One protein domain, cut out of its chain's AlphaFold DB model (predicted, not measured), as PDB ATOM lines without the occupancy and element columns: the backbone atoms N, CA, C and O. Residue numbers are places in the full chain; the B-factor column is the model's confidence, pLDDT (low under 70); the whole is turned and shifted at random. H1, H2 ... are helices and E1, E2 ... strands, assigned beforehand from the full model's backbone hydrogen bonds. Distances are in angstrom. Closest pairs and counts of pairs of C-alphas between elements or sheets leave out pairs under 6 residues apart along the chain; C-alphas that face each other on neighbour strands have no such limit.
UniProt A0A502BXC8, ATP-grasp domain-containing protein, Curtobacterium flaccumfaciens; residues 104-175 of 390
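Overview. This is residues 104 to 175 of the 390 residues of the protein "ATP-grasp domain-containing protein" of Curtobacterium flaccumfaciens (UniProt A0A502BXC8). A strongly twisted sheet of four strands has two helices over one face and its other face bare: H1 covers E4 and runs along it, while H2 sits off the strands, near E3 and E2, and meets H1 at a steep angle. The hairpin of E2 and E3 has a long loop, residues 132 to 143, at its turning end. The printed part has 72 residues with two named helices and four named strands, in the chain order E1, H1, E2, E3, H2, E4; the sheet runs E1, E4, E2, E3, antiparallel throughout. The class is mixed, helices and strands; the whole is compact, with a radius of gyration of the C-alphas of 10.9 A and spans of 30 by 23 by 17 A.

Along the chain. The sheet holds E1, residues 104 to 108, 13.5 A long from C-alpha 104 at (-13.592, -4.409, 165.232); E4, residues 169 to 174, 16.7 A, ending with C-alpha 174 at (-16.715, -8.423, 168.974); E2, residues 127 to 131, 13.3 A; and E3, residues 144 to 147, 9.7 A. H1, residues 111 to 121, is 15.4 A long. H2, residues 153 to 163, is 15.6 A long and begins with C-alpha 153 at (-29.746, 2.693, 174.234).

Arrangement. E1 and E3 are the edge strands and are apart. E1 and E4 are antiparallel at 158 degrees, with N 105 and O 172 at 2.8 A. E4 and E2 are antiparallel at 157 degrees, with N 128 and O 173 at 2.7 A. E2 and E3 form a hairpin at 151 degrees, with N 129 and O 145 at 2.8 A. Both helices are on the same face, in two layers, helices on one face of a sheet. H1 has a height over the sheet of 8.0 A, lies over E4 and runs along the strands, at 22 degrees to E4 on the local plane; their closest C-alphas, of Ile 121 and Glu 174, are 5.6 A apart. H2 has a height of 7.8 A and is over none of the strands, but only just: 2 of its C-alphas fall on E2. The closest C-alphas of H2 and E3, of Arg 145 and Ala 159, are 7.6 A apart. H1 and H2 touch, the closest C-alphas being those of Pro 111 and Ser 160 at 5.2 A; they run opposite ways at a steep tilt of 69.9 degrees, only just short of about perpendicular. E1, H1, E2 and E3, H2, E4 are split strand-helix-strand units, two strands running the same way with another strand between them, each with a right-handed crossover. In H1 and H2 every O i to N i+4 pair is within hydrogen-bond range.

Size, cuts and confidence. The two C-alphas farthest apart, of Arg 124 and Thr 135, are 31.3 A apart. The printed part has no cut. The link from E2 to E3 is long, with 12 residues; the other links are tight. The mean pLDDT of the printed part is 92.5, and no printed residue is under 70.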
ATOM      1  N   TYR A 104     -13.752  -5.644 164.474       97.50
ATOM      2  CA  TYR A 104     -13.592  -4.409 165.232       97.50
ATOM      3  C   TYR A 104     -13.843  -3.161 164.384       97.50
ATOM      4  O   TYR A 104     -13.792  -3.190 163.156       97.50
ATOM      5  N   GLU A 105     -14.092  -2.053 165.070       97.31
ATOM      6  CA  GLU A 105     -14.148  -0.708 164.515       97.31
ATOM      7  C   GLU A 105     -13.524   0.266 165.522       97.31
ATOM      8  O   GLU A 105     -13.771   0.171 166.727       97.31
ATOM      9  N   VAL A 106     -12.704   1.201 165.040       97.00
ATOM     10  CA  VAL A 106     -12.159   2.293 165.855       97.00
ATOM     11  C   VAL A 106     -12.923   3.563 165.516       97.00
ATOM     12  O   VAL A 106     -12.981   3.955 164.352       97.00
ATOM     13  N   VAL A 107     -13.491   4.207 166.530       97.38
ATOM     14  CA  VAL A 107     -14.285   5.430 166.382       97.38
ATOM     15  C   VAL A 107     -13.859   6.479 167.401       97.38
ATOM     16  O   VAL A 107     -13.337   6.145 168.466       97.38
ATOM     17  N   ASP A 108     -14.103   7.749 167.091       97.19
ATOM     18  CA  ASP A 108     -13.978   8.823 168.077       97.19
ATOM     19  C   ASP A 108     -14.983   8.619 169.220       97.19
ATOM     20  O   ASP A 108     -16.061   8.037 169.034       97.19
ATOM     21  N   VAL A 109     -14.646   9.117 170.414       96.25
ATOM     22  CA  VAL A 109     -15.550   9.075 171.570       96.25
ATOM     23  C   VAL A 109     -16.741  10.003 171.331       96.25
ATOM     24  O   VAL A 109     -16.708  11.196 171.624       96.25
ATOM     25  N   ALA A 110     -17.813   9.434 170.783       95.75
ATOM     26  CA  ALA A 110     -19.096  10.094 170.596       95.75
ATOM     27  C   ALA A 110     -20.246   9.079 170.728       95.75
ATOM     28  O   ALA A 110     -20.162   7.995 170.136       95.75
ATOM     29  N   PRO A 111     -21.361   9.427 171.408       96.12
ATOM     30  CA  PRO A 111     -22.434   8.473 171.693       96.12
ATOM     31  C   PRO A 111     -22.985   7.770 170.452       96.12
ATOM     32  O   PRO A 111     -23.148   6.549 170.441       96.12
ATOM     33  N   GLN A 112     -23.231   8.527 169.378       96.88
ATOM     34  CA  GLN A 112     -23.796   7.972 168.150       96.88
ATOM     35  C   GLN A 112     -22.805   7.060 167.415       96.88
ATOM     36  O   GLN A 112     -23.206   6.003 166.936       96.88
ATOM     37  N   LEU A 113     -21.519   7.426 167.370       97.88
ATOM     38  CA  LEU A 113     -20.490   6.627 166.696       97.88
ATOM     39  C   LEU A 113     -20.269   5.290 167.410       97.88
ATOM     40  O   LEU A 113     -20.258   4.245 166.762       97.88
ATOM     41  N   ILE A 114     -20.181   5.309 168.743       97.75
ATOM     42  CA  ILE A 114     -20.053   4.095 169.560       97.75
ATOM     43  C   ILE A 114     -21.286   3.203 169.391       97.75
ATOM     44  O   ILE A 114     -21.151   1.994 169.205       97.75
ATOM     45  N   ALA A 115     -22.490   3.781 169.416       97.62
ATOM     46  CA  ALA A 115     -23.723   3.024 169.234       97.62
ATOM     47  C   ALA A 115     -23.815   2.391 167.834       97.62
ATOM     48  O   ALA A 115     -24.233   1.239 167.704       97.62
ATOM     49  N   ASP A 116     -23.420   3.118 166.790       98.00
ATOM     50  CA  ASP A 116     -23.415   2.627 165.413       98.00
ATOM     51  C   ASP A 116     -22.394   1.496 165.219       98.00
ATOM     52  O   ASP A 116     -22.754   0.444 164.680       98.00
ATOM     53  N   ALA A 117     -21.168   1.668 165.724       98.19
ATOM     54  CA  ALA A 117     -20.130   0.639 165.715       98.19
ATOM     55  C   ALA A 117     -20.569  -0.610 166.497       98.19
ATOM     56  O   ALA A 117     -20.509  -1.723 165.979       98.19
ATOM     57  N   TYR A 118     -21.127  -0.443 167.702       98.12
ATOM     58  CA  TYR A 118     -21.673  -1.549 168.496       98.12
ATOM     59  C   TYR A 118     -22.724  -2.358 167.726       98.12
ATOM     60  O   TYR A 118     -22.692  -3.587 167.746       98.12
ATOM     61  N   ARG A 119     -23.654  -1.698 167.018       97.06
ATOM     62  CA  ARG A 119     -24.687  -2.401 166.236       97.06
ATOM     63  C   ARG A 119     -24.113  -3.216 165.078       97.06
ATOM     64  O   ARG A 119     -24.704  -4.242 164.752       97.06
ATOM     65  N   ARG A 120     -23.013  -2.765 164.466       97.50
ATOM     66  CA  ARG A 120     -22.332  -3.474 163.370       97.50
ATOM     67  C   ARG A 120     -21.457  -4.624 163.859       97.50
ATOM     68  O   ARG A 120     -21.409  -5.653 163.199       97.50
ATOM     69  N   ILE A 121     -20.766  -4.422 164.978       97.88
ATOM     70  CA  ILE A 121     -19.674  -5.290 165.431       97.88
ATOM     71  C   ILE A 121     -20.122  -6.347 166.441       97.88
ATOM     72  O   ILE A 121     -19.503  -7.405 166.513       97.88
ATOM     73  N   ARG A 122     -21.161  -6.089 167.249       96.50
ATOM     74  CA  ARG A 122     -21.533  -7.019 168.325       96.50
ATOM     75  C   ARG A 122     -21.811  -8.425 167.784       96.50
ATOM     76  O   ARG A 122     -22.579  -8.607 166.838       96.50
ATOM     77  N   GLY A 123     -21.223  -9.408 168.451       93.56
ATOM     78  CA  GLY A 123     -21.507 -10.815 168.227       93.56
ATOM     79  C   GLY A 123     -22.688 -11.286 169.069       93.56
ATOM     80  O   GLY A 123     -23.421 -10.502 169.683       93.56
ATOM     81  N   ARG A 124     -22.840 -12.610 169.146       92.25
ATOM     82  CA  ARG A 124     -23.874 -13.268 169.962       92.25
ATOM     83  C   ARG A 124     -23.807 -12.860 171.432       92.25
ATOM     84  O   ARG A 124     -24.844 -12.676 172.053       92.25
ATOM     85  N   ASP A 125     -22.596 -12.749 171.965       91.00
ATOM     86  CA  ASP A 125     -22.341 -12.506 173.386       91.00
ATOM     87  C   ASP A 125     -21.969 -11.023 173.654       91.00
ATOM     88  O   ASP A 125     -21.572 -10.653 174.759       91.00
ATOM     89  N   GLY A 126     -22.151 -10.148 172.653       95.44
ATOM     90  CA  GLY A 126     -21.961  -8.699 172.757       95.44
ATOM     91  C   GLY A 126     -20.687  -8.175 172.090       95.44
ATOM     92  O   GLY A 126     -20.200  -8.723 171.099       95.44
ATOM     93  N   ALA A 127     -20.166  -7.075 172.624       97.38
ATOM     94  CA  ALA A 127     -18.943  -6.412 172.183       97.38
ATOM     95  C   ALA A 127     -18.052  -6.032 173.380       97.38
ATOM     96  O   ALA A 127     -18.484  -6.058 174.531       97.38
ATOM     97  N   VAL A 128     -16.811  -5.642 173.116       96.81
ATOM     98  CA  VAL A 128     -15.889  -5.017 174.065       96.81
ATOM     99  C   VAL A 128     -15.563  -3.618 173.567       96.81
ATOM    100  O   VAL A 128     -15.136  -3.448 172.426       96.81
ATOM    101  N   LEU A 129     -15.740  -2.634 174.440       96.44
ATOM    102  CA  LEU A 129     -15.269  -1.270 174.264       96.44
ATOM    103  C   LEU A 129     -13.913  -1.130 174.957       96.44
ATOM    104  O   LEU A 129     -13.813  -1.364 176.163       96.44
ATOM    105  N   ALA A 130     -12.888  -0.742 174.209       94.94
ATOM    106  CA  ALA A 130     -11.547  -0.496 174.716       94.94
ATOM    107  C   ALA A 130     -11.140   0.959 174.477       94.94
ATOM    108  O   ALA A 130     -11.266   1.466 173.364       94.94
ATOM    109  N   LEU A 131     -10.644   1.618 175.521       93.75
ATOM    110  CA  LEU A 131     -10.083   2.966 175.433       93.75
ATOM    111  C   LEU A 131      -8.718   2.952 174.726       93.75
ATOM    112  O   LEU A 131      -7.932   2.020 174.920       93.75
ATOM    113  N   ASP A 132      -8.432   3.996 173.946       91.12
ATOM    114  CA  ASP A 132      -7.082   4.259 173.437       91.12
ATOM    115  C   ASP A 132      -6.116   4.727 174.546       91.12
ATOM    116  O   ASP A 132      -6.475   4.837 175.724       91.12
ATOM    117  N   SER A 133      -4.860   4.986 174.170       85.62
ATOM    118  CA  SER A 133      -3.814   5.436 175.106       85.62
ATOM    119  C   SER A 133      -3.598   6.956 175.119       85.62
ATOM    120  O   SER A 133      -2.546   7.420 175.554       85.62
ATOM    121  N   SER A 134      -4.564   7.755 174.647       82.19
ATOM    122  CA  SER A 134      -4.409   9.216 174.517       82.19
ATOM    123  C   SER A 134      -4.220   9.957 175.850       82.19
ATOM    124  O   SER A 134      -3.569  11.000 175.876       82.19
ATOM    125  N   THR A 135      -4.771   9.438 176.953       76.69
ATOM    126  CA  THR A 135      -4.718  10.088 178.279       76.69
ATOM    127  C   THR A 135      -3.770   9.406 179.259       76.69
ATOM    128  O   THR A 135      -3.113  10.073 180.057       76.69
ATOM    129  N   ASP A 136      -3.700   8.075 179.226       76.75
ATOM    130  CA  ASP A 136      -2.823   7.270 180.069       76.75
ATOM    131  C   ASP A 136      -2.664   5.873 179.468       76.75
ATOM    132  O   ASP A 136      -3.465   5.407 178.658       76.75
ATOM    133  N   PHE A 137      -1.653   5.172 179.955       72.38
ATOM    134  CA  PHE A 137      -1.472   3.753 179.737       72.38
ATOM    135  C   PHE A 137      -2.601   2.942 180.397       72.38
ATOM    136  O   PHE A 137      -2.927   3.146 181.572       72.38
ATOM    137  N   ARG A 138      -3.103   1.910 179.705       77.00
ATOM    138  CA  ARG A 138      -4.176   1.027 180.194       77.00
ATOM    139  C   ARG A 138      -3.796  -0.458 180.062       77.00
ATOM    140  O   ARG A 138      -3.660  -0.963 178.955       77.00
ATOM    141  N   GLY A 139      -3.661  -1.159 181.191       73.50
ATOM    142  CA  GLY A 139      -3.418  -2.612 181.259       73.50
ATOM    143  C   GLY A 139      -4.213  -3.263 182.396       73.50
ATOM    144  O   GLY A 139      -4.904  -2.553 183.123       73.50
ATOM    145  N   ASP A 140      -4.116  -4.582 182.578       75.81
ATOM    146  CA  ASP A 140      -4.877  -5.352 183.588       75.81
ATOM    147  C   ASP A 140      -6.407  -5.218 183.424       75.81
ATOM    148  O   ASP A 140      -7.137  -5.039 184.397       75.81
ATOM    149  N   ALA A 141      -6.888  -5.234 182.177       80.88
ATOM    150  CA  ALA A 141      -8.278  -4.953 181.790       80.88
ATOM    151  C   ALA A 141      -8.805  -3.546 182.157       80.88
ATOM    152  O   ALA A 141      -9.960  -3.221 181.873       80.88
ATOM    153  N   ASN A 142      -7.967  -2.662 182.717       81.75
ATOM    154  CA  ASN A 142      -8.339  -1.263 182.900       81.75
ATOM    155  C   ASN A 142      -8.608  -0.623 181.535       81.75
ATOM    156  O   ASN A 142      -7.855  -0.830 180.589       81.75
ATOM    157  N   GLY A 143      -9.668   0.179 181.437       88.00
ATOM    158  CA  GLY A 143     -10.076   0.771 180.161       88.00
ATOM    159  C   GLY A 143     -10.814  -0.193 179.228       88.00
ATOM    160  O   GLY A 143     -10.964   0.133 178.054       88.00
ATOM    161  N   LEU A 144     -11.301  -1.334 179.734       92.94
ATOM    162  CA  LEU A 144     -12.214  -2.223 179.018       92.94
ATOM    163  C   LEU A 144     -13.620  -2.206 179.635       92.94
ATOM    164  O   LEU A 144     -13.796  -2.174 180.860       92.94
ATOM    165  N   ARG A 145     -14.634  -2.286 178.774       93.69
ATOM    166  CA  ARG A 145     -16.038  -2.506 179.143       93.69
ATOM    167  C   ARG A 145     -16.656  -3.559 178.240       93.69
ATOM    168  O   ARG A 145     -16.486  -3.512 177.027       93.69
ATOM    169  N   TRP A 146     -17.398  -4.486 178.831       95.56
ATOM    170  CA  TRP A 146     -18.217  -5.426 178.080       95.56
ATOM    171  C   TRP A 146     -19.568  -4.786 177.760       95.56
ATOM    172  O   TRP A 146     -20.276  -4.296 178.631       95.56
ATOM    173  N   LEU A 147     -19.937  -4.771 176.490       95.19
ATOM    174  CA  LEU A 147     -21.227  -4.303 176.013       95.19
ATOM    175  C   LEU A 147     -22.057  -5.543 175.674       95.19
ATOM    176  O   LEU A 147     -21.958  -6.065 174.564       95.19
ATOM    177  N   GLY A 148     -22.812  -6.054 176.649       92.81
ATOM    178  CA  GLY A 148     -23.622  -7.268 176.485       92.81
ATOM    179  C   GLY A 148     -24.602  -7.166 175.314       92.81
ATOM    180  O   GLY A 148     -25.059  -6.080 174.985       92.81
ATOM    181  N   SER A 149     -24.935  -8.286 174.670       90.56
ATOM    182  CA  SER A 149     -25.752  -8.311 173.440       90.56
ATOM    183  C   SER A 149     -27.140  -7.666 173.573       90.56
ATOM    184  O   SER A 149     -27.718  -7.217 172.583       90.56
ATOM    185  N   ASP A 150     -27.676  -7.629 174.788       89.25
ATOM    186  CA  ASP A 150     -28.970  -7.071 175.178       89.25
ATOM    187  C   ASP A 150     -28.898  -5.598 175.626       89.25
ATOM    188  O   ASP A 150     -29.881  -5.049 176.127       89.25
ATOM    189  N   LEU A 151     -27.748  -4.936 175.439       92.38
ATOM    190  CA  LEU A 151     -27.523  -3.562 175.882       92.38
ATOM    191  C   LEU A 151     -28.540  -2.576 175.282       92.38
ATOM    192  O   LEU A 151     -28.680  -2.457 174.060       92.38
ATOM    193  N   SER A 152     -29.220  -1.833 176.160       93.25
ATOM    194  CA  SER A 152     -30.169  -0.781 175.793       93.25
ATOM    195  C   SER A 152     -29.470   0.468 175.236       93.25
ATOM    196  O   SER A 152     -28.256   0.638 175.361       93.25
ATOM    197  N   ALA A 153     -30.252   1.384 174.653       93.62
ATOM    198  CA  ALA A 153     -29.746   2.693 174.234       93.62
ATOM    199  C   ALA A 153     -29.139   3.478 175.411       93.62
ATOM    200  O   ALA A 153     -28.054   4.035 175.267       93.62
ATOM    201  N   ASP A 154     -29.781   3.444 176.582       93.56
ATOM    202  CA  ASP A 154     -29.266   4.082 177.800       93.56
ATOM    203  C   ASP A 154     -27.919   3.488 178.221       93.56
ATOM    204  O   ASP A 154     -26.983   4.226 178.511       93.56
ATOM    205  N   GLY A 155     -27.767   2.161 178.143       92.38
ATOM    206  CA  GLY A 155     -26.495   1.505 178.442       92.38
ATOM    207  C   GLY A 155     -25.364   1.878 177.474       92.38
ATOM    208  O   GLY A 155     -24.204   1.943 177.876       92.38
ATOM    209  N   LEU A 156     -25.681   2.165 176.207       94.44
ATOM    210  CA  LEU A 156     -24.706   2.693 175.245       94.44
ATOM    211  C   LEU A 156     -24.331   4.148 175.548       94.44
ATOM    212  O   LEU A 156     -23.161   4.510 175.417       94.44
ATOM    213  N   MET A 157     -25.290   4.972 175.982       94.69
ATOM    214  CA  MET A 157     -24.999   6.338 176.432       94.69
ATOM    215  C   MET A 157     -24.094   6.334 177.666       94.69
ATOM    216  O   MET A 157     -23.119   7.079 177.699       94.69
ATOM    217  N   GLU A 158     -24.358   5.461 178.641       93.56
ATOM    218  CA  GLU A 158     -23.505   5.274 179.822       93.56
ATOM    219  C   GLU A 158     -22.079   4.862 179.438       93.56
ATOM    220  O   GLU A 158     -21.111   5.413 179.962       93.56
ATOM    221  N   ALA A 159     -21.931   3.925 178.493       92.88
ATOM    222  CA  ALA A 159     -20.622   3.500 178.004       92.88
ATOM    223  C   ALA A 159     -19.860   4.644 177.311       92.88
ATOM    224  O   ALA A 159     -18.654   4.788 177.511       92.88
ATOM    225  N   SER A 160     -20.560   5.483 176.541       94.44
ATOM    226  CA  SER A 160     -19.964   6.672 175.927       94.44
ATOM    227  C   SER A 160     -19.556   7.716 176.966       94.44
ATOM    228  O   SER A 160     -18.450   8.239 176.883       94.44
ATOM    229  N   ALA A 161     -20.418   8.004 177.943       95.00
ATOM    230  CA  ALA A 161     -20.135   8.963 179.011       95.00
ATOM    231  C   ALA A 161     -18.961   8.503 179.889       95.00
ATOM    232  O   ALA A 161     -18.163   9.314 180.345       95.00
ATOM    233  N   TRP A 162     -18.814   7.192 180.094       92.75
ATOM    234  CA  TRP A 162     -17.651   6.622 180.771       92.75
ATOM    235  C   TRP A 162     -16.344   6.845 179.995       92.75
ATOM    236  O   TRP A 162     -15.311   7.073 180.617       92.75
ATOM    237  N   ALA A 163     -16.368   6.772 178.662       93.81
ATOM    238  CA  ALA A 163     -15.181   6.987 177.832       93.81
ATOM    239  C   ALA A 163     -14.802   8.475 177.695       93.81
ATOM    240  O   ALA A 163     -13.640   8.794 177.426       93.81
ATOM    241  N   GLU A 164     -15.761   9.382 177.887       94.00
ATOM    242  CA  GLU A 164     -15.569  10.825 177.755       94.00
ATOM    243  C   GLU A 164     -14.500  11.352 178.725       94.00
ATOM    244  O   GLU A 164     -14.482  11.038 179.914       94.00
ATOM    245  N   GLY A 165     -13.547  12.124 178.198       87.50
ATOM    246  CA  GLY A 165     -12.405  12.639 178.962       87.50
ATOM    247  C   GLY A 165     -11.363  11.583 179.358       87.50
ATOM    248  O   GLY A 165     -10.294  11.944 179.848       87.50
ATOM    249  N   LEU A 166     -11.634  10.294 179.123       90.19
ATOM    250  CA  LEU A 166     -10.702   9.195 179.367       90.19
ATOM    251  C   LEU A 166      -9.986   8.725 178.098       90.19
ATOM    252  O   LEU A 166      -8.933   8.102 178.221       90.19
ATOM    253  N   ALA A 167     -10.531   8.996 176.915       93.12
ATOM    254  CA  ALA A 167      -9.922   8.646 175.638       93.12
ATOM    255  C   ALA A 167     -10.361   9.611 174.528       93.12
ATOM    256  O   ALA A 167     -11.430  10.216 174.618       93.12
ATOM    257  N   ALA A 168      -9.554   9.731 173.475       93.69
ATOM    258  CA  ALA A 168      -9.937  10.424 172.248       93.69
ATOM    259  C   ALA A 168     -10.714   9.480 171.317       93.69
ATOM    260  O   ALA A 168     -11.732   9.861 170.737       93.69
ATOM    261  N   ARG A 169     -10.254   8.229 171.220       95.62
ATOM    262  CA  ARG A 169     -10.866   7.160 170.431       95.62
ATOM    263  C   ARG A 169     -11.098   5.910 171.262       95.62
ATOM    264  O   ARG A 169     -10.461   5.668 172.287       95.62
ATOM    265  N   VAL A 170     -12.004   5.080 170.768       96.31
ATOM    266  CA  VAL A 170     -12.306   3.765 171.323       96.31
ATOM    267  C   VAL A 170     -12.312   2.715 170.231       96.31
ATOM    268  O   VAL A 170     -12.749   2.957 169.108       96.31
ATOM    269  N   ARG A 171     -11.858   1.517 170.588       96.94
ATOM    270  CA  ARG A 171     -12.017   0.312 169.782       96.94
ATOM    271  C   ARG A 171     -13.243  -0.446 170.271       96.94
ATOM    272  O   ARG A 171     -13.267  -0.914 171.407       96.94
ATOM    273  N   VAL A 172     -14.247  -0.574 169.414       97.69
ATOM    274  CA  VAL A 172     -15.380  -1.481 169.607       97.69
ATOM    275  C   VAL A 172     -15.036  -2.780 168.897       97.69
ATOM    276  O   VAL A 172     -14.795  -2.771 167.697       97.69
ATOM    277  N   SER A 173     -14.996  -3.893 169.617       97.50
ATOM    278  CA  SER A 173     -14.672  -5.208 169.052       97.50
ATOM    279  C   SER A 173     -15.687  -6.259 169.447       97.50
ATOM    280  O   SER A 173     -16.337  -6.121 170.477       97.50
ATOM    281  N   GLU A 174     -15.856  -7.296 168.638       97.19
ATOM    282  CA  GLU A 174     -16.715  -8.423 168.974       97.19
ATOM    283  C   GLU A 174     -16.259  -9.046 170.302       97.19
ATOM    284  O   GLU A 174     -15.066  -9.256 170.532       97.19
ATOM    285  N   PHE A 175     -17.210  -9.339 171.195       95.56
ATOM    286  CA  PHE A 175     -16.908 -10.130 172.379       95.56
ATOM    287  C   PHE A 175     -16.807 -11.598 171.970       95.56
ATOM    288  O   PHE A 175     -17.795 -12.207 171.558       95.56
TER     289      PHE A 175